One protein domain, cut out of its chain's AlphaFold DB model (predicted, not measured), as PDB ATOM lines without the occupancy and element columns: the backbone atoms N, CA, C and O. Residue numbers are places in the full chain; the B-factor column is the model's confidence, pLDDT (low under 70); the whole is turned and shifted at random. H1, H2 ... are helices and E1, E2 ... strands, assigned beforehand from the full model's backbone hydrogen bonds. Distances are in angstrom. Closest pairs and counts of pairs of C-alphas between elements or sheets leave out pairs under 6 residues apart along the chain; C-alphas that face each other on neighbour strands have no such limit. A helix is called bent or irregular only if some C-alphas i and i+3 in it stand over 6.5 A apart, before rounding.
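This is residues 4 to 153 of the 157 residues of the protein "Hsp33 family molecular chaperone HslO" of Akkermansia muciniphila (UniProt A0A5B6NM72). A five-stranded antiparallel sheet is covered on one face by helices, the long H2 over one half and H4 over the other, with its other face bare; H1 packs on H2 near the edge strand E5, and the short H3 sits near one end of H2. A separate two-stranded hairpin, E1 and E2, packs on residues 47 to 52 of H2, and its turn, residues 9 to 14, sticks out. The printed part has 150 residues with four named helices and seven named strands, along the chain E1 E2 H1 H2 E3 E4 E5 H3 E6 E7 H4, of the mixed class; the large sheet has the order E5 E4 E3 E6 E7, and with H1, H2 and H4 it makes two layers, helices on one face of a sheet. The whole is compact, with a radius of gyration of the C-alphas of 15.3 A and spans of 44 by 30 by 29 A.

In the large sheet, E3, residues 62 to 69, is an inner strand between E4, residues 75 to 81, and E6, residues 115 to 122. N 65 and O 78 are 2.8 A apart, within hydrogen-bond range between E3 and E4, as are N 64 and O 120, 2.8 A, between E3 and E6. The edge strands are E5, residues 86 to 90, and E7, residues 129 to 134. E5 pairs with E4 through N 79 and O 87 at 2.8 A, and E7 with E6 through N 119 and O 131 at 2.8 A. E3, E4 and E5 form a meander, each strand the antiparallel neighbour of the one before. H2, residues 36 to 53, is on the sheet at a height of 7.6 A, over E5 and E4, and only just not over E3, on which 2 of its C-alphas fall. On the local plane it stands at 32 degrees to E4, only just slantwise to the strands. H4, residues 141 to 152, is on the same face at a height of 9.1 A, over E6 and E7. H2 is the hub, touching three helices. It touches H4 with residues 44 to 48 alone, the closest C-alphas being those of Arg 44 and Ala 141, 7.0 A, at a shallow tilt of 31 degrees, the same way. H1, residues 22 to 32, touches H2 at a steep tilt of 59 degrees, opposite ways, with the C-alphas of Ala 25 and Gly 43 closest at 4.6 A. H3, residues 107 to 111, touches H2, with the C-alphas of Val 107 and Gly 41 closest at 5.7 A. E1, residues 4 to 8, and E2, residues 15 to 20, are a hairpin, with N 5 and O 18 at 2.8 A. The closest C-alphas of E2 and H2 are those of Met 17 and Met 51, 7.0 A; E2 and H4 are apart. In H1, H2, H3 and H4 every O i to N i+4 pair is within hydrogen-bond range.

E1 begins at C-alpha 4, (367.439, 274.175, 384.338). E2 is 17.3 A long and H1 15.6 A. H2, the longest helix, runs 25.2 A from C-alpha 36 at (374.138, 294.225, 395.974) to C-alpha 53. E3 is 22.9 A long, E4 20.6 A, E6 22.5 A and E7 17.2 A. H4 is 15.6 A long and ends at C-alpha 152, (347.618, 283.389, 382.791); it is neither bent nor irregular, but only just: C-alphas 149 and 152 are 6.0 A apart.

The two C-alphas farthest apart are those of Gly 103 and Lys 126, 47.1 A. The printed part has no cut. The link from E5 to H3, residues 91 to 106, is long. The mean pLDDT of the printed part is 96.8, and no printed residue is under 70.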
ATOM      1  N   LEU A   4     368.893 274.188 384.224       92.06
ATOM      2  CA  LEU A   4     367.439 274.175 384.338       92.06
ATOM      3  C   LEU A   4     366.935 272.732 384.346       92.06
ATOM      4  O   LEU A   4     367.313 271.919 383.500       92.06
ATOM      5  N   VAL A   5     366.080 272.409 385.310       94.56
ATOM      6  CA  VAL A   5     365.379 271.127 385.404       94.56
ATOM      7  C   VAL A   5     363.887 271.402 385.385       94.56
ATOM      8  O   VAL A   5     363.396 272.246 386.129       94.56
ATOM      9  N   ARG A   6     363.163 270.656 384.551       93.75
ATOM     10  CA  ARG A   6     361.705 270.697 384.462       93.75
ATOM     11  C   ARG A   6     361.144 269.324 384.786       93.75
ATOM     12  O   ARG A   6     361.651 268.311 384.307       93.75
ATOM     13  N   CYS A   7     360.089 269.296 385.583       94.56
ATOM     14  CA  CYS A   7     359.380 268.076 385.927       94.56
ATOM     15  C   CYS A   7     357.870 268.305 385.901       94.56
ATOM     16  O   CYS A   7     357.386 269.436 385.973       94.56
ATOM     17  N   ILE A   8     357.134 267.210 385.761       95.38
ATOM     18  CA  ILE A   8     355.679 267.187 385.813       95.38
ATOM     19  C   ILE A   8     355.263 266.152 386.854       95.38
ATOM     20  O   ILE A   8     355.851 265.069 386.929       95.38
ATOM     21  N   ALA A   9     354.277 266.492 387.680       95.12
ATOM     22  CA  ALA A   9     353.676 265.538 388.596       95.12
ATOM     23  C   ALA A   9     353.065 264.377 387.802       95.12
ATOM     24  O   ALA A   9     352.560 264.564 386.698       95.12
ATOM     25  N   LYS A  10     353.071 263.172 388.380       93.81
ATOM     26  CA  LYS A  10     352.569 261.961 387.709       93.81
ATOM     27  C   LYS A  10     351.123 262.106 387.215       93.81
ATOM     28  O   LYS A  10     350.777 261.563 386.175       93.81
ATOM     29  N   GLU A  11     350.302 262.844 387.956       93.12
ATOM     30  CA  GLU A  11     348.894 263.105 387.631       93.12
ATOM     31  C   GLU A  11     348.705 264.235 386.601       93.12
ATOM     32  O   GLU A  11     347.587 264.513 386.186       93.12
ATOM     33  N   GLY A  12     349.783 264.903 386.177       90.12
ATOM     34  CA  GLY A  12     349.767 265.952 385.154       90.12
ATOM     35  C   GLY A  12     349.308 267.335 385.630       90.12
ATOM     36  O   GLY A  12     349.448 268.297 384.883       90.12
ATOM     37  N   GLY A  13     348.803 267.461 386.862       92.88
ATOM     38  CA  GLY A  13     348.229 268.710 387.381       92.88
ATOM     39  C   GLY A  13     349.232 269.785 387.820       92.88
ATOM     40  O   GLY A  13     348.827 270.915 388.064       92.88
ATOM     41  N   VAL A  14     350.524 269.459 387.932       94.00
ATOM     42  CA  VAL A  14     351.570 270.397 388.377       94.00
ATOM     43  C   VAL A  14     352.807 270.253 387.502       94.00
ATOM     44  O   VAL A  14     353.302 269.144 387.296       94.00
ATOM     45  N   ILE A  15     353.334 271.382 387.036       94.25
ATOM     46  CA  ILE A  15     354.649 271.492 386.402       94.25
ATOM     47  C   ILE A  15     355.542 272.263 387.367       94.25
ATOM     48  O   ILE A  15     355.145 273.323 387.840       94.25
ATOM     49  N   ALA A  16     356.742 271.754 387.637       95.38
ATOM     50  CA  ALA A  16     357.729 272.467 388.438       95.38
ATOM     51  C   ALA A  16     359.028 272.654 387.656       95.38
ATOM     52  O   ALA A  16     359.448 271.786 386.878       95.38
ATOM     53  N   MET A  17     359.659 273.804 387.875       95.44
ATOM     54  CA  MET A  17     360.944 274.164 387.293       95.44
ATOM     55  C   MET A  17     361.890 274.615 388.390       95.44
ATOM     56  O   MET A  17     361.488 275.278 389.341       95.44
ATOM     57  N   ALA A  18     363.156 274.258 388.241       95.44
ATOM     58  CA  ALA A  18     364.228 274.731 389.095       95.44
ATOM     59  C   ALA A  18     365.401 275.143 388.214       95.44
ATOM     60  O   ALA A  18     365.735 274.439 387.259       95.44
ATOM     61  N   VAL A  19     366.028 276.268 388.544       95.75
ATOM     62  CA  VAL A  19     367.223 276.745 387.855       95.75
ATOM     63  C   VAL A  19     368.285 277.124 388.878       95.75
ATOM     64  O   VAL A  19     367.986 277.783 389.872       95.75
ATOM     65  N   ASP A  20     369.521 276.700 388.635       96.56
ATOM     66  CA  ASP A  20     370.691 277.318 389.258       96.56
ATOM     67  C   ASP A  20     371.165 278.443 388.338       96.56
ATOM     68  O   ASP A  20     371.666 278.184 387.242       96.56
ATOM     69  N   SER A  21     370.935 279.683 388.766       96.38
ATOM     70  CA  SER A  21     371.252 280.916 388.039       96.38
ATOM     71  C   SER A  21     372.378 281.716 388.702       96.38
ATOM     72  O   SER A  21     372.524 282.915 388.447       96.38
ATOM     73  N   THR A  22     373.193 281.076 389.549       96.88
ATOM     74  CA  THR A  22     374.294 281.742 390.269       96.88
ATOM     75  C   THR A  22     375.269 282.429 389.309       96.88
ATOM     76  O   THR A  22     375.679 283.569 389.533       96.88
ATOM     77  N   ASP A  23     375.613 281.759 388.209       96.50
ATOM     78  CA  ASP A  23     376.501 282.301 387.180       96.50
ATOM     79  C   ASP A  23     375.842 283.405 386.346       96.50
ATOM     80  O   ASP A  23     376.514 284.367 385.985       96.50
ATOM     81  N   ILE A  24     374.533 283.315 386.096       96.94
ATOM     82  CA  ILE A  24     373.750 284.364 385.428       96.94
ATOM     83  C   ILE A  24     373.773 285.652 386.259       96.94
ATOM     84  O   ILE A  24     374.132 286.711 385.741       96.94
ATOM     85  N   ALA A  25     373.428 285.570 387.547       97.44
ATOM     86  CA  ALA A  25     373.407 286.731 388.436       97.44
ATOM     87  C   ALA A  25     374.813 287.327 388.619       97.44
ATOM     88  O   ALA A  25     374.985 288.540 388.501       97.44
ATOM     89  N   GLY A  26     375.826 286.477 388.828       98.00
ATOM     90  CA  GLY A  26     377.218 286.918 388.935       98.00
ATOM     91  C   GLY A  26     377.731 287.567 387.648       98.00
ATOM     92  O   GLY A  26     378.427 288.577 387.696       98.00
ATOM     93  N   ARG A  27     377.351 287.045 386.476       98.00
ATOM     94  CA  ARG A  27     377.734 287.657 385.200       98.00
ATOM     95  C   ARG A  27     377.056 289.009 384.996       98.00
ATOM     96  O   ARG A  27     377.712 289.923 384.505       98.00
ATOM     97  N   ALA A  28     375.782 289.144 385.359       97.94
ATOM     98  CA  ALA A  28     375.065 290.414 385.271       97.94
ATOM     99  C   ALA A  28     375.716 291.491 386.157       97.94
ATOM    100  O   ALA A  28     375.924 292.610 385.690       97.94
ATOM    101  N   GLU A  29     376.117 291.135 387.381       98.38
ATOM    102  CA  GLU A  29     376.867 292.028 388.273       98.38
ATOM    103  C   GLU A  29     378.192 292.469 387.645       98.38
ATOM    104  O   GLU A  29     378.432 293.666 387.523       98.38
ATOM    105  N   GLN A  30     378.988 291.539 387.118       98.38
ATOM    106  CA  GLN A  30     380.264 291.865 386.469       98.38
ATOM    107  C   GLN A  30     380.118 292.763 385.234       98.38
ATOM    108  O   GLN A  30     381.021 293.536 384.921       98.38
ATOM    109  N   VAL A  31     379.026 292.618 384.472       98.38
ATOM    110  CA  VAL A  31     378.776 293.427 383.266       98.38
ATOM    111  C   VAL A  31     378.310 294.832 383.632       98.38
ATOM    112  O   VAL A  31     378.733 295.795 382.997       98.38
ATOM    113  N   HIS A  32     377.422 294.949 384.619       98.38
ATOM    114  CA  HIS A  32     376.732 296.203 384.925       98.38
ATOM    115  C   HIS A  32     377.301 296.946 386.140       98.38
ATOM    116  O   HIS A  32     376.920 298.092 386.365       98.38
ATOM    117  N   GLY A  33     378.195 296.320 386.910       98.19
ATOM    118  CA  GLY A  33     378.766 296.867 388.141       98.19
ATOM    119  C   GLY A  33     377.707 297.162 389.199       98.19
ATOM    120  O   GLY A  33     377.772 298.200 389.845       98.19
ATOM    121  N   THR A  34     376.676 296.324 389.314       98.56
ATOM    122  CA  THR A  34     375.489 296.628 390.122       98.56
ATOM    123  C   THR A  34     375.750 296.565 391.620       98.56
ATOM    124  O   THR A  34     376.451 295.682 392.106       98.56
ATOM    125  N   SER A  35     375.090 297.434 392.393       98.50
ATOM    126  CA  SER A  35     375.088 297.288 393.852       98.50
ATOM    127  C   SER A  35     374.390 295.985 394.275       98.50
ATOM    128  O   SER A  35     373.638 295.370 393.508       98.50
ATOM    129  N   ALA A  36     374.622 295.530 395.510       98.19
ATOM    130  CA  ALA A  36     374.138 294.225 395.974       98.19
ATOM    131  C   ALA A  36     372.610 294.067 395.852       98.19
ATOM    132  O   ALA A  36     372.127 293.027 395.401       98.19
ATOM    133  N   VAL A  37     371.843 295.105 396.204       98.44
ATOM    134  CA  VAL A  37     370.373 295.078 396.122       98.44
ATOM    135  C   VAL A  37     369.875 295.030 394.673       98.44
ATOM    136  O   VAL A  37     368.942 294.287 394.369       98.44
ATOM    137  N   VAL A  38     370.548 295.736 393.758       98.69
ATOM    138  CA  VAL A  38     370.211 295.716 392.328       98.69
ATOM    139  C   VAL A  38     370.571 294.372 391.708       98.69
ATOM    140  O   VAL A  38     369.775 293.822 390.954       98.69
ATOM    141  N   THR A  39     371.711 293.790 392.090       98.69
ATOM    142  CA  THR A  39     372.102 292.431 391.687       98.69
ATOM    143  C   THR A  39     371.060 291.405 392.129       98.69
ATOM    144  O   THR A  39     370.685 290.533 391.348       98.69
ATOM    145  N   ALA A  40     370.541 291.521 393.356       98.44
ATOM    146  CA  ALA A  40     369.490 290.636 393.849       98.44
ATOM    147  C   ALA A  40     368.186 290.784 393.046       98.44
ATOM    148  O   ALA A  40     367.624 289.777 392.616       98.44
ATOM    149  N   GLY A  41     367.723 292.015 392.802       98.50
ATOM    150  CA  GLY A  41     366.515 292.271 392.009       98.50
ATOM    151  C   GLY A  41     366.646 291.808 390.554       98.50
ATOM    152  O   GLY A  41     365.814 291.044 390.062       98.50
ATOM    153  N   LEU A  42     367.724 292.209 389.874       98.81
ATOM    154  CA  LEU A  42     367.996 291.821 388.490       98.81
ATOM    155  C   LEU A  42     368.200 290.308 388.358       98.81
ATOM    156  O   LEU A  42     367.664 289.700 387.438       98.81
ATOM    157  N   GLY A  43     368.919 289.687 389.295       98.56
ATOM    158  CA  GLY A  43     369.134 288.242 389.328       98.56
ATOM    159  C   GLY A  43     367.824 287.462 389.443       98.56
ATOM    160  O   GLY A  43     367.617 286.510 388.689       98.56
ATOM    161  N   ARG A  44     366.899 287.893 390.315       98.62
ATOM    162  CA  ARG A  44     365.548 287.305 390.410       98.62
ATOM    163  C   ARG A  44     364.789 287.426 389.089       98.62
ATOM    164  O   ARG A  44     364.209 286.442 388.635       98.62
ATOM    165  N   LEU A  45     364.840 288.593 388.447       98.81
ATOM    166  CA  LEU A  45     364.137 288.824 387.184       98.81
ATOM    167  C   LEU A  45     364.725 288.003 386.024       98.81
ATOM    168  O   LEU A  45     363.974 287.403 385.261       98.81
ATOM    169  N   LEU A  46     366.055 287.926 385.911       98.69
ATOM    170  CA  LEU A  46     366.747 287.092 384.919       98.69
ATOM    171  C   LEU A  46     366.431 285.607 385.113       98.69
ATOM    172  O   LEU A  46     366.203 284.887 384.146       98.69
ATOM    173  N   THR A  47     366.380 285.160 386.366       98.44
ATOM    174  CA  THR A  47     366.008 283.787 386.730       98.44
ATOM    175  C   THR A  47     364.584 283.475 386.272       98.44
ATOM    176  O   THR A  47     364.367 282.475 385.587       98.44
ATOM    177  N   ALA A  48     363.629 284.358 386.582       98.31
ATOM    178  CA  ALA A  48     362.244 284.221 386.138       98.31
ATOM    179  C   ALA A  48     362.136 284.224 384.605       98.31
ATOM    180  O   ALA A  48     361.496 283.342 384.037       98.31
ATOM    181  N   ALA A  49     362.822 285.149 383.926       98.38
ATOM    182  CA  ALA A  49     362.839 285.218 382.467       98.38
ATOM    183  C   ALA A  49     363.373 283.922 381.845       98.38
ATOM    184  O   ALA A  49     362.765 283.425 380.905       98.38
ATOM    185  N   SER A  50     364.450 283.345 382.389       97.81
ATOM    186  CA  SER A  50     365.037 282.090 381.894       97.81
ATOM    187  C   SER A  50     364.051 280.925 382.004       97.81
ATOM    188  O   SER A  50     363.836 280.193 381.035       97.81
ATOM    189  N   MET A  51     363.381 280.794 383.156       97.38
ATOM    190  CA  MET A  51     362.340 279.779 383.347       97.38
ATOM    191  C   MET A  51     361.182 279.976 382.365       97.38
ATOM    192  O   MET A  51     360.806 279.033 381.668       97.38
ATOM    193  N   MET A  52     360.651 281.196 382.258       97.38
ATOM    194  CA  MET A  52     359.523 281.504 381.375       97.38
ATOM    195  C   MET A  52     359.882 281.369 379.889       97.38
ATOM    196  O   MET A  52     359.060 280.907 379.104       97.38
ATOM    197  N   GLY A  53     361.107 281.719 379.496       97.38
ATOM    198  CA  GLY A  53     361.614 281.538 378.136       97.38
ATOM    199  C   GLY A  53     361.675 280.064 377.753       97.38
ATOM    200  O   GLY A  53     361.167 279.683 376.706       97.38
ATOM    201  N   SER A  54     362.143 279.202 378.663       95.81
ATOM    202  CA  SER A  54     362.167 277.743 378.452       95.81
ATOM    203  C   SER A  54     360.779 277.089 378.296       95.81
ATOM    204  O   SER A  54     360.669 275.898 377.990       95.81
ATOM    205  N   MET A  55     359.701 277.846 378.538       94.75
ATOM    206  CA  MET A  55     358.316 277.411 378.329       94.75
ATOM    207  C   MET A  55     357.778 277.740 376.933       94.75
ATOM    208  O   MET A  55     356.703 277.241 376.582       94.75
ATOM    209  N   LEU A  56     358.480 278.573 376.162       95.81
ATOM    210  CA  LEU A  56     358.089 278.942 374.804       95.81
ATOM    211  C   LEU A  56     358.171 277.730 373.867       95.81
ATOM    212  O   LEU A  56     358.873 276.754 374.137       95.81
ATOM    213  N   LYS A  57     357.388 277.765 372.784       93.62
ATOM    214  CA  LYS A  57     357.244 276.622 371.867       93.62
ATOM    215  C   LYS A  57     358.003 276.819 370.560       93.62
ATOM    216  O   LYS A  57     358.494 275.833 370.016       93.62
ATOM    217  N   GLY A  58     358.058 278.044 370.044       95.56
ATOM    218  CA  GLY A  58     358.830 278.386 368.857       95.56
ATOM    219  C   GLY A  58     360.299 278.591 369.199       95.56
ATOM    220  O   GLY A  58     360.636 279.141 370.242       95.56
ATOM    221  N   GLU A  59     361.185 278.139 368.316       94.38
ATOM    222  CA  GLU A  59     362.634 278.240 368.519       94.38
ATOM    223  C   GLU A  59     363.118 279.699 368.543       94.38
ATOM    224  O   GLU A  59     363.961 280.053 369.363       94.38
ATOM    225  N   GLU A  60     362.509 280.547 367.714       95.31
ATOM    226  CA  GLU A  60     362.787 281.987 367.622       95.31
ATOM    227  C   GLU A  60     361.899 282.829 368.560       95.31
ATOM    228  O   GLU A  60     362.003 284.056 368.572       95.31
ATOM    229  N   ASP A  61     361.019 282.193 369.345       97.62
ATOM    230  CA  ASP A  61     360.168 282.912 370.291       97.62
ATOM    231  C   ASP A  61     361.028 283.533 371.397       97.62
ATOM    232  O   ASP A  61     362.013 282.951 371.875       97.62
ATOM    233  N   SER A  62     360.603 284.699 371.877       98.31
ATOM    234  CA  SER A  62     361.245 285.358 373.010       98.31
ATOM    235  C   SER A  62     360.236 285.940 373.988       98.31
ATOM    236  O   SER A  62     359.087 286.240 373.655       98.31
ATOM    237  N   ILE A  63     360.680 286.107 375.229       98.69
ATOM    238  CA  ILE A  63     359.913 286.761 376.280       98.69
ATOM    239  C   ILE A  63     360.720 287.901 376.883       98.69
ATOM    240  O   ILE A  63     361.894 287.743 377.209       98.69
ATOM    241  N   THR A  64     360.080 289.053 377.049       98.81
ATOM    242  CA  THR A  64     360.616 290.213 377.760       98.81
ATOM    243  C   THR A  64     359.804 290.439 379.025       98.81
ATOM    244  O   THR A  64     358.595 290.659 378.961       98.81
ATOM    245  N   LEU A  65     360.480 290.427 380.168       98.81
ATOM    246  CA  LEU A  65     359.955 290.880 381.446       98.81
ATOM    247  C   LEU A  65     360.463 292.294 381.700       98.81
ATOM    248  O   LEU A  65     361.670 292.547 381.667       98.81
ATOM    249  N   ARG A  66     359.550 293.222 381.965       98.75
ATOM    250  CA  ARG A  66     359.888 294.608 382.281       98.75
ATOM    251  C   ARG A  66     359.173 295.031 383.550       98.75
ATOM    252  O   ARG A  66     357.964 295.229 383.551       98.75
ATOM    253  N   VAL A  67     359.956 295.218 384.599       98.75
ATOM    254  CA  VAL A  67     359.518 295.798 385.863       98.75
ATOM    255  C   VAL A  67     359.772 297.294 385.802       98.75
ATOM    256  O   VAL A  67     360.906 297.729 385.594       98.75
ATOM    257  N   LYS A  68     358.716 298.080 385.969       98.31
ATOM    258  CA  LYS A  68     358.779 299.531 386.144       98.31
ATOM    259  C   LYS A  68     358.285 299.828 387.540       98.31
ATOM    260  O   LYS A  68     357.149 299.477 387.844       98.31
ATOM    261  N   GLY A  69     359.106 300.468 388.349       97.31
ATOM    262  CA  GLY A  69     358.716 300.867 389.690       97.31
ATOM    263  C   GLY A  69     359.131 302.300 389.974       97.31
ATOM    264  O   GLY A  69     359.897 302.907 389.224       97.31
ATOM    265  N   ASP A  70     358.584 302.848 391.045       98.06
ATOM    266  CA  ASP A  70     358.843 304.203 391.520       98.06
ATOM    267  C   ASP A  70     360.047 304.301 392.472       98.06
ATOM    268  O   ASP A  70     360.362 305.384 392.968       98.06
ATOM    269  N   GLY A  71     360.741 303.187 392.720       98.06
ATOM    270  CA  GLY A  71     361.951 303.138 393.532       98.06
ATOM    271  C   GLY A  71     363.205 303.650 392.806       98.06
ATOM    272  O   GLY A  71     363.205 303.881 391.594       98.06
ATOM    273  N   PRO A  72     364.327 303.799 393.530       98.31
ATOM    274  CA  PRO A  72     365.581 304.361 393.016       98.31
ATOM    275  C   PRO A  72     366.245 303.550 391.890       98.31
ATOM    276  O   PRO A  72     367.117 304.081 391.195       98.31
ATOM    277  N   VAL A  73     365.860 302.284 391.689       98.06
ATOM    278  CA  VAL A  73     366.288 301.485 390.527       98.06
ATOM    279  C   VAL A  73     365.594 301.947 389.246       98.06
ATOM    280  O   VAL A  73     366.156 301.777 388.166       98.06
ATOM    281  N   GLY A  74     364.385 302.513 389.345       97.81
ATOM    282  CA  GLY A  74     363.511 302.941 388.245       97.81
ATOM    283  C   GLY A  74     362.891 301.788 387.448       97.81
ATOM    284  O   GLY A  74     361.704 301.789 387.124       97.81
ATOM    285  N   GLY A  75     363.673 300.759 387.138       96.94
ATOM    286  CA  GLY A  75     363.160 299.562 386.493       96.94
ATOM    287  C   GLY A  75     364.217 298.504 386.228       96.94
ATOM    288  O   GLY A  75     365.421 298.764 386.253       96.94
ATOM    289  N   LEU A  76     363.740 297.300 385.949       98.81
ATOM    290  CA  LEU A  76     364.543 296.137 385.599       98.81
ATOM    291  C   LEU A  76     363.969 295.522 384.324       98.81
ATOM    292  O   LEU A  76     362.753 295.359 384.199       98.81
ATOM    293  N   ILE A  77     364.833 295.171 383.377       98.88
ATOM    294  CA  ILE A  77     364.433 294.517 382.130       98.88
ATOM    295  C   ILE A  77     365.210 293.215 382.000       98.88
ATOM    296  O   ILE A  77     366.429 293.207 382.157       98.88
ATOM    297  N   ALA A  78     364.514 292.129 381.675       98.88
ATOM    298  CA  ALA A  78     365.102 290.845 381.328       98.88
ATOM    299  C   ALA A  78     364.439 290.289 380.068       98.88
ATOM    300  O   ALA A  78     363.233 290.415 379.883       98.88
ATOM    301  N   VAL A  79     365.227 289.659 379.209       98.75
ATOM    302  CA  VAL A  79     364.780 288.998 377.985       98.75
ATOM    303  C   VAL A  79     365.329 287.582 377.990       98.75
ATOM    304  O   VAL A  79     366.513 287.405 378.276       98.75
ATOM    305  N   SER A  80     364.490 286.606 377.651       98.50
ATOM    306  CA  SER A  80     364.901 285.227 377.396       98.50
ATOM    307  C   SER A  80     364.476 284.780 376.009       98.50
ATOM    308  O   SER A  80     363.366 285.091 375.575       98.50
ATOM    309  N   ASP A  81     365.330 284.003 375.352       97.88
ATOM    310  CA  ASP A  81     364.918 283.166 374.223       97.88
ATOM    311  C   ASP A  81     364.224 281.874 374.705       97.88
ATOM    312  O   ASP A  81     364.157 281.589 375.911       97.88
ATOM    313  N   SER A  82     363.732 281.082 373.748       96.62
ATOM    314  CA  SER A  82     363.093 279.774 373.964       96.62
ATOM    315  C   SER A  82     363.999 278.714 374.607       96.62
ATOM    316  O   SER A  82     363.522 277.714 375.148       96.62
ATOM    317  N   ARG A  83     365.321 278.926 374.586       95.06
ATOM    318  CA  ARG A  83     366.330 278.025 375.161       95.06
ATOM    319  C   ARG A  83     366.714 278.419 376.590       95.06
ATOM    320  O   ARG A  83     367.545 277.748 377.200       95.06
ATOM    321  N   GLY A  84     366.106 279.473 377.136       95.25
ATOM    322  CA  GLY A  84     366.384 279.972 378.481       95.25
ATOM    323  C   GLY A  84     367.656 280.818 378.577       95.25
ATOM    324  O   GLY A  84     368.090 281.114 379.696       95.25
ATOM    325  N   ASN A  85     368.268 281.208 377.450       96.88
ATOM    326  CA  ASN A  85     369.392 282.141 377.463       96.88
ATOM    327  C   ASN A  85     368.865 283.540 377.754       96.88
ATOM    328  O   ASN A  85     367.966 284.028 377.069       96.88
ATOM    329  N   VAL A  86     369.462 284.200 378.742       97.88
ATOM    330  CA  VAL A  86     368.961 285.478 379.242       97.88
ATOM    331  C   VAL A  86     369.959 286.611 379.132       97.88
ATOM    332  O   VAL A  86     371.168 286.439 379.287       97.88
ATOM    333  N   ARG A  87     369.411 287.805 378.925       98.38
ATOM    334  CA  ARG A  87     370.096 289.089 379.067       98.38
ATOM    335  C   ARG A  87     369.160 290.081 379.732       98.38
ATOM    336  O   ARG A  87     367.945 289.963 379.619       98.38
ATOM    337  N   GLY A  88     369.705 291.088 380.384       98.44
ATOM    338  CA  GLY A  88     368.900 292.097 381.049       98.44
ATOM    339  C   GLY A  88     369.769 293.191 381.618       98.44
ATOM    340  O   GLY A  88     370.983 293.040 381.659       98.44
ATOM    341  N   TYR A  89     369.150 294.289 382.021       98.69
ATOM    342  CA  TYR A  89     369.846 295.412 382.628       98.69
ATOM    343  C   TYR A  89     368.908 296.172 383.578       98.69
ATOM    344  O   TYR A  89     367.686 296.166 383.380       98.69
ATOM    345  N   PRO A  90     369.457 296.822 384.617       98.56
ATOM    346  CA  PRO A  90     368.721 297.765 385.444       98.56
ATOM    347  C   PRO A  90     368.760 299.167 384.823       98.56
ATOM    348  O   PRO A  90     369.725 299.518 384.145       98.56
ATOM    349  N   ILE A  91     367.750 300.000 385.082       98.44
ATOM    350  CA  ILE A  91     367.782 301.412 384.662       98.44
ATOM    351  C   ILE A  91     368.845 302.181 385.454       98.44
ATOM    352  O   ILE A  91     369.655 302.888 384.857       98.44
ATOM    353  N   ASN A  92     368.884 301.999 386.776       98.38
ATOM    354  CA  ASN A  92     369.961 302.497 387.623       98.38
ATOM    355  C   ASN A  92     370.721 301.325 388.280       98.38
ATOM    356  O   ASN A  92     370.142 300.619 389.111       98.38
ATOM    357  N   PRO A  93     372.001 301.089 387.927       98.19
ATOM    358  CA  PRO A  93     372.767 299.960 388.450       98.19
ATOM    359  C   PRO A  93     373.225 300.140 389.903       98.19
ATOM    360  O   PRO A  93     373.485 299.145 390.582       98.19
ATOM    361  N   ILE A  94     373.323 301.381 390.393       98.31
ATOM    362  CA  ILE A  94     373.841 301.687 391.729       98.31
ATOM    363  C   ILE A  94     372.727 302.270 392.591       98.31
ATOM    364  O   ILE A  94     372.298 303.410 392.413       98.31
ATOM    365  N   VAL A  95     372.289 301.475 393.563       98.06
ATOM    366  CA  VAL A  95     371.348 301.889 394.607       98.06
ATOM    367  C   VAL A  95     371.891 301.459 395.960       98.06
ATOM    368  O   VAL A  95     372.191 300.282 396.167       98.06
ATOM    369  N   GLU A  96     372.001 302.408 396.883       94.88
ATOM    370  CA  GLU A  96     372.401 302.152 398.262       94.88
ATOM    371  C   GLU A  96     371.197 302.328 399.179       94.88
ATOM    372  O   GLU A  96     370.619 303.407 399.279       94.88
ATOM    373  N   LEU A  97     370.819 301.238 399.838       95.81
ATOM    374  CA  LEU A  97     369.757 301.207 400.830       95.81
ATOM    375  C   LEU A  97     370.246 300.413 402.043       95.81
ATOM    376  O   LEU A  97     371.035 299.472 401.882       95.81
ATOM    377  N   PRO A  98     369.785 300.756 403.256       96.44
ATOM    378  CA  PRO A  98     369.972 299.883 404.404       96.44
ATOM    379  C   PRO A  98     369.285 298.530 404.164       96.44
ATOM    380  O   PRO A  98     368.418 298.380 403.303       96.44
ATOM    381  N   LEU A  99     369.663 297.524 404.955       97.06
ATOM    382  CA  LEU A  99     368.925 296.265 404.978       97.06
ATOM    383  C   LEU A  99     367.480 296.512 405.433       97.06
ATOM    384  O   LEU A  99     367.220 297.384 406.265       97.06
ATOM    385  N   ASN A 100     366.553 295.703 404.927       94.94
ATOM    386  CA  ASN A 100     365.158 295.758 405.339       94.94
ATOM    387  C   ASN A 100     364.977 295.310 406.802       94.94
ATOM    388  O   ASN A 100     365.903 294.831 407.463       94.94
ATOM    389  N   SER A 101     363.743 295.390 407.306       94.50
ATOM    390  CA  SER A 101     363.390 295.021 408.687       94.50
ATOM    391  C   SER A 101     363.717 293.570 409.078       94.50
ATOM    392  O   SER A 101     363.767 293.254 410.265       94.50
ATOM    393  N   LYS A 102     363.970 292.684 408.104       94.94
ATOM    394  CA  LYS A 102     364.376 291.281 408.302       94.94
ATOM    395  C   LYS A 102     365.894 291.074 408.172       94.94
ATOM    396  O   LYS A 102     366.352 289.931 408.156       94.94
ATOM    397  N   GLY A 103     366.673 292.147 408.023       95.75
ATOM    398  CA  GLY A 103     368.120 292.086 407.806       95.75
ATOM    399  C   GLY A 103     368.509 291.525 406.434       95.75
ATOM    400  O   GLY A 103     369.559 290.894 406.306       95.75
ATOM    401  N   LYS A 104     367.656 291.687 405.414       97.06
ATOM    402  CA  LYS A 104     367.912 291.258 404.026       97.06
ATOM    403  C   LYS A 104     368.057 292.466 403.101       97.06
ATOM    404  O   LYS A 104     367.712 293.580 403.478       97.06
ATOM    405  N   LEU A 105     368.569 292.237 401.892       97.81
ATOM    406  CA  LEU A 105     368.614 293.261 400.847       97.81
ATOM    407  C   LEU A 105     367.193 293.747 400.540       97.81
ATOM    408  O   LEU A 105     366.302 292.924 400.322       97.81
ATOM    409  N   ASP A 106     366.997 295.063 400.545       98.12
ATOM    410  CA  ASP A 106     365.687 295.690 400.375       98.12
ATOM    411  C   ASP A 106     365.321 295.854 398.892       98.12
ATOM    412  O   ASP A 106     365.406 296.944 398.323       98.12
ATOM    413  N   VAL A 107     364.980 294.741 398.233       98.25
ATOM    414  CA  VAL A 107     364.644 294.738 396.801       98.25
ATOM    415  C   VAL A 107     363.348 295.506 396.550       98.25
ATOM    416  O   VAL A 107     363.325 296.334 395.643       98.25
ATOM    417  N   SER A 108     362.324 295.310 397.386       98.00
ATOM    418  CA  SER A 108     361.084 296.094 397.359       98.00
ATOM    419  C   SER A 108     361.354 297.594 397.463       98.00
ATOM    420  O   SER A 108     360.856 298.355 396.637       98.00
ATOM    421  N   GLY A 109     362.191 298.034 398.409       97.88
ATOM    422  CA  GLY A 109     362.563 299.446 398.530       97.88
ATOM    423  C   GLY A 109     363.350 299.974 397.328       97.88
ATOM    424  O   GLY A 109     363.172 301.126 396.937       97.88
ATOM    425  N   ALA A 110     364.189 299.142 396.706       98.31
ATOM    426  CA  ALA A 110     364.975 299.519 395.530       98.31
ATOM    427  C   ALA A 110     364.118 299.641 394.258       98.31
ATOM    428  O   ALA A 110     364.311 300.566 393.466       98.31
ATOM    429  N   VAL A 111     363.183 298.712 394.058       98.44
ATOM    430  CA  VAL A 111     362.286 298.662 392.894       98.44
ATOM    431  C   VAL A 111     361.128 299.643 393.046       98.44
ATOM    432  O   VAL A 111     360.788 300.328 392.084       98.44
ATOM    433  N   GLY A 112     360.561 299.752 394.244       98.00
ATOM    434  CA  GLY A 112     359.294 300.426 394.507       98.00
ATOM    435  C   GLY A 112     358.101 299.470 394.441       98.00
ATOM    436  O   GLY A 112     358.197 298.347 393.943       98.00
ATOM    437  N   GLN A 113     356.963 299.927 394.963       96.81
ATOM    438  CA  GLN A 113     355.708 299.162 395.003       96.81
ATOM    439  C   GLN A 113     354.637 299.759 394.089       96.81
ATOM    440  O   GLN A 113     353.688 299.063 393.735       96.81
ATOM    441  N   ASN A 114     354.791 301.017 393.656       97.06
ATOM    442  CA  ASN A 114     353.877 301.615 392.692       97.06
ATOM    443  C   ASN A 114     354.491 301.499 391.302       97.06
ATOM    444  O   ASN A 114     355.492 302.135 390.973       97.06
ATOM    445  N   GLY A 115     353.888 300.664 390.467       97.44
ATOM    446  CA  GLY A 115     354.452 300.367 389.165       97.44
ATOM    447  C   GLY A 115     353.761 299.206 388.476       97.44
ATOM    448  O   GLY A 115     352.660 298.809 388.862       97.44
ATOM    449  N   SER A 116     354.416 298.657 387.457       98.31
ATOM    450  CA  SER A 116     353.905 297.517 386.704       98.31
ATOM    451  C   SER A 116     354.977 296.477 386.412       98.31
ATOM    452  O   SER A 116     356.162 296.785 386.248       98.31
ATOM    453  N   LEU A 117     354.523 295.235 386.285       98.69
ATOM    454  CA  LEU A 117     355.233 294.171 385.596       98.69
ATOM    455  C   LEU A 117     354.576 293.975 384.227       98.69
ATOM    456  O   LEU A 117     353.402 293.610 384.140       98.69
ATOM    457  N   ASP A 118     355.348 294.202 383.168       98.44
ATOM    458  CA  ASP A 118     354.959 293.909 381.793       98.44
ATOM    459  C   ASP A 118     355.629 292.596 381.352       98.44
ATOM    460  O   ASP A 118     356.847 292.440 381.484       98.44
ATOM    461  N   VAL A 119     354.848 291.683 380.782       98.56
ATOM    462  CA  VAL A 119     355.308 290.420 380.196       98.56
ATOM    463  C   VAL A 119     354.941 290.407 378.722       98.56
ATOM    464  O   VAL A 119     353.771 290.334 378.351       98.56
ATOM    465  N   ILE A 120     355.957 290.496 377.874       98.38
ATOM    466  CA  ILE A 120     355.813 290.632 376.426       98.38
ATOM    467  C   ILE A 120     356.349 289.358 375.787       98.38
ATOM    468  O   ILE A 120     357.521 289.040 375.967       98.38
ATOM    469  N   LYS A 121     355.513 288.631 375.047       97.81
ATOM    470  CA  LYS A 121     355.900 287.423 374.312       97.81
ATOM    471  C   LYS A 121     355.885 287.726 372.819       97.81
ATOM    472  O   LYS A 121     354.825 288.013 372.260       97.81
ATOM    473  N   ASP A 122     357.050 287.657 372.191       97.00
ATOM    474  CA  ASP A 122     357.176 287.678 370.737       97.00
ATOM    475  C   ASP A 122     357.155 286.232 370.238       97.00
ATOM    476  O   ASP A 122     358.059 285.455 370.540       97.00
ATOM    477  N   LEU A 123     356.069 285.865 369.556       94.75
ATOM    478  CA  LEU A 123     355.765 284.493 369.130       94.75
ATOM    479  C   LEU A 123     355.793 284.348 367.597       94.75
ATOM    480  O   LEU A 123     355.067 283.527 367.034       94.75
ATOM    481  N   GLY A 124     356.502 285.246 366.897       89.12
ATOM    482  CA  GLY A 124     356.519 285.287 365.428       89.12
ATOM    483  C   GLY A 124     355.173 285.675 364.796       89.12
ATOM    484  O   GLY A 124     354.938 285.442 363.610       89.12
ATOM    485  N   MET A 125     354.268 286.250 365.593       87.38
ATOM    486  CA  MET A 125     352.984 286.783 365.142       87.38
ATOM    487  C   MET A 125     353.143 288.217 364.620       87.38
ATOM    488  O   MET A 125     354.189 288.841 364.764       87.38
ATOM    489  N   LYS A 126     352.080 288.775 364.023       88.12
ATOM    490  CA  LYS A 126     352.090 290.168 363.543       88.12
ATOM    491  C   LYS A 126     352.337 291.180 364.673       88.12
ATOM    492  O   LYS A 126     352.984 292.195 364.439       88.12
ATOM    493  N   GLU A 127     351.801 290.909 365.861       90.00
ATOM    494  CA  GLU A 127     351.981 291.725 367.063       90.00
ATOM    495  C   GLU A 127     352.319 290.818 368.257       90.00
ATOM    496  O   GLU A 127     351.797 289.698 368.332       90.00
ATOM    497  N   PRO A 128     353.181 291.272 369.185       93.69
ATOM    498  CA  PRO A 128     353.518 290.498 370.369       93.69
ATOM    499  C   PRO A 128     352.329 290.426 371.331       93.69
ATOM    500  O   PRO A 128     351.529 291.357 371.442       93.69
ATOM    501  N   TYR A 129     352.246 289.336 372.088       93.81
ATOM    502  CA  TYR A 129     351.315 289.246 373.207       93.81
ATOM    503  C   TYR A 129     351.863 290.046 374.391       93.81
ATOM    504  O   TYR A 129     353.027 289.886 374.756       93.81
ATOM    505  N   ILE A 130     351.032 290.887 375.008       95.94
ATOM    506  CA  ILE A 130     351.428 291.737 376.135       95.94
ATOM    507  C   ILE A 130     350.461 291.501 377.292       95.94
ATOM    508  O   ILE A 130     349.282 291.840 377.197       95.94
ATOM    509  N   GLY A 131     350.973 290.952 378.389       96.88
ATOM    510  CA  GLY A 131     350.297 290.936 379.683       96.88
ATOM    511  C   GLY A 131     350.899 291.996 380.603       96.88
ATOM    512  O   GLY A 131     352.112 292.195 380.610       96.88
ATOM    513  N   GLN A 132     350.067 292.687 381.374       97.25
ATOM    514  CA  GLN A 132     350.511 293.697 382.331       97.25
ATOM    515  C   GLN A 132     349.719 293.560 383.625       97.25
ATOM    516  O   GLN A 132     348.494 293.434 383.592       97.25
ATOM    517  N   ILE A 133     350.417 293.625 384.756       98.00
ATOM    518  CA  ILE A 133     349.806 293.719 386.084       98.00
ATOM    519  C   ILE A 133     350.464 294.846 386.891       98.00
ATOM    520  O   ILE A 133     351.633 295.166 386.644       98.00
ATOM    521  N   PRO A 134     349.757 295.459 387.856       98.06
ATOM    522  CA  PRO A 134     350.413 296.290 388.859       98.06
ATOM    523  C   PRO A 134     351.388 295.450 389.696       98.06
ATOM    524  O   PRO A 134     351.161 294.254 389.900       98.06
ATOM    525  N   LEU A 135     352.461 296.075 390.189       98.19
ATOM    526  CA  LEU A 135     353.322 295.434 391.186       98.19
ATOM    527  C   LEU A 135     352.524 295.155 392.464       98.19
ATOM    528  O   LEU A 135     351.667 295.944 392.862       98.19
ATOM    529  N   VAL A 136     352.806 294.015 393.088       96.75
ATOM    530  CA  VAL A 136     352.206 293.614 394.363       96.75
ATOM    531  C   VAL A 136     353.142 293.983 395.501       96.75
ATOM    532  O   VAL A 136     352.696 294.570 396.485       96.75
ATOM    533  N   THR A 137     354.430 293.656 395.369       96.94
ATOM    534  CA  THR A 137     355.416 293.904 396.434       96.94
ATOM    535  C   THR A 137     356.743 294.465 395.946       96.94
ATOM    536  O   THR A 137     357.488 295.009 396.760       96.94
ATOM    537  N   GLY A 138     357.073 294.355 394.656       97.25
ATOM    538  CA  GLY A 138     358.379 294.780 394.141       97.25
ATOM    539  C   GLY A 138     359.526 293.828 394.510       97.25
ATOM    540  O   GLY A 138     360.677 294.087 394.163       97.25
ATOM    541  N   GLU A 139     359.245 292.702 395.180       98.00
ATOM    542  CA  GLU A 139     360.234 291.651 395.470       98.00
ATOM    543  C   GLU A 139     360.505 290.732 394.263       98.00
ATOM    544  O   GLU A 139     361.335 289.817 394.352       98.00
ATOM    545  N   ILE A 140     359.861 290.988 393.119       98.44
ATOM    546  CA  ILE A 140     359.957 290.269 391.841       98.44
ATOM    547  C   ILE A 140     359.274 288.900 391.868       98.44
ATOM    548  O   ILE A 140     358.445 288.620 391.009       98.44
ATOM    549  N   ALA A 141     359.587 288.035 392.835       97.62
ATOM    550  CA  ALA A 141     359.048 286.671 392.875       97.62
ATOM    551  C   ALA A 141     357.519 286.649 393.059       97.62
ATOM    552  O   ALA A 141     356.802 285.976 392.319       97.62
ATOM    553  N   GLU A 142     357.010 287.433 394.010       97.94
ATOM    554  CA  GLU A 142     355.571 287.558 394.264       97.94
ATOM    555  C   GLU A 142     354.855 288.287 393.118       97.94
ATOM    556  O   GLU A 142     353.725 287.938 392.781       97.94
ATOM    557  N   ASP A 143     355.528 289.232 392.454       98.38
ATOM    558  CA  ASP A 143     354.988 289.921 391.280       98.38
ATOM    559  C   ASP A 143     354.840 288.948 390.094       98.38
ATOM    560  O   ASP A 143     353.791 288.898 389.455       98.38
ATOM    561  N   ILE A 144     355.838 288.093 389.839       98.38
ATOM    562  CA  ILE A 144     355.763 287.031 388.819       98.38
ATOM    563  C   ILE A 144     354.675 286.009 389.165       98.38
ATOM    564  O   ILE A 144     353.903 285.599 388.298       98.38
ATOM    565  N   THR A 145     354.568 285.635 390.440       98.00
ATOM    566  CA  THR A 145     353.520 284.731 390.931       98.00
ATOM    567  C   THR A 145     352.127 285.308 390.678       98.00
ATOM    568  O   THR A 145     351.246 284.632 390.140       98.00
ATOM    569  N   SER A 146     351.944 286.589 391.003       97.44
ATOM    570  CA  SER A 146     350.711 287.334 390.749       97.44
ATOM    571  C   SER A 146     350.396 287.432 389.257       97.44
ATOM    572  O   SER A 146     349.235 287.303 388.868       97.44
ATOM    573  N   TYR A 147     351.409 287.599 388.402       98.12
ATOM    574  CA  TYR A 147     351.222 287.617 386.952       98.12
ATOM    575  C   TYR A 147     350.643 286.295 386.447       98.12
ATOM    576  O   TYR A 147     349.642 286.302 385.729       98.12
ATOM    577  N   PHE A 148     351.213 285.159 386.853       97.50
ATOM    578  CA  PHE A 148     350.682 283.858 386.451       97.50
ATOM    579  C   PHE A 148     349.255 283.636 386.961       97.50
ATOM    580  O   PHE A 148     348.392 283.193 386.200       97.50
ATOM    581  N   ALA A 149     348.972 284.001 388.212       96.25
ATOM    582  CA  ALA A 149     347.639 283.844 388.780       96.25
ATOM    583  C   ALA A 149     346.587 284.718 388.070       96.25
ATOM    584  O   ALA A 149     345.508 284.230 387.742       96.25
ATOM    585  N   ASN A 150     346.900 285.991 387.807       94.19
ATOM    586  CA  ASN A 150     345.923 286.970 387.320       94.19
ATOM    587  C   ASN A 150     345.857 287.079 385.789       94.19
ATOM    588  O   ASN A 150     344.776 287.287 385.244       94.19
ATOM    589  N   SER A 151     346.989 286.955 385.091       93.88
ATOM    590  CA  SER A 151     347.058 287.103 383.629       93.88
ATOM    591  C   SER A 151     346.950 285.763 382.906       93.88
ATOM    592  O   SER A 151     346.278 285.679 381.882       93.88
ATOM    593  N   GLU A 152     347.606 284.720 383.421       93.31
ATOM    594  CA  GLU A 152     347.618 283.389 382.791       93.31
ATOM    595  C   GLU A 152     346.545 282.455 383.371       93.31
ATOM    596  O   GLU A 152     346.248 281.424 382.773       93.31
ATOM    597  N   GLN A 153     345.943 282.810 384.515       95.25
ATOM    598  CA  GLN A 153     345.009 281.962 385.272       95.25
ATOM    599  C   GLN A 153     345.633 280.620 385.687       95.25
ATOM    600  O   GLN A 153     344.969 279.584 385.737       95.25
TER     601      GLN A 153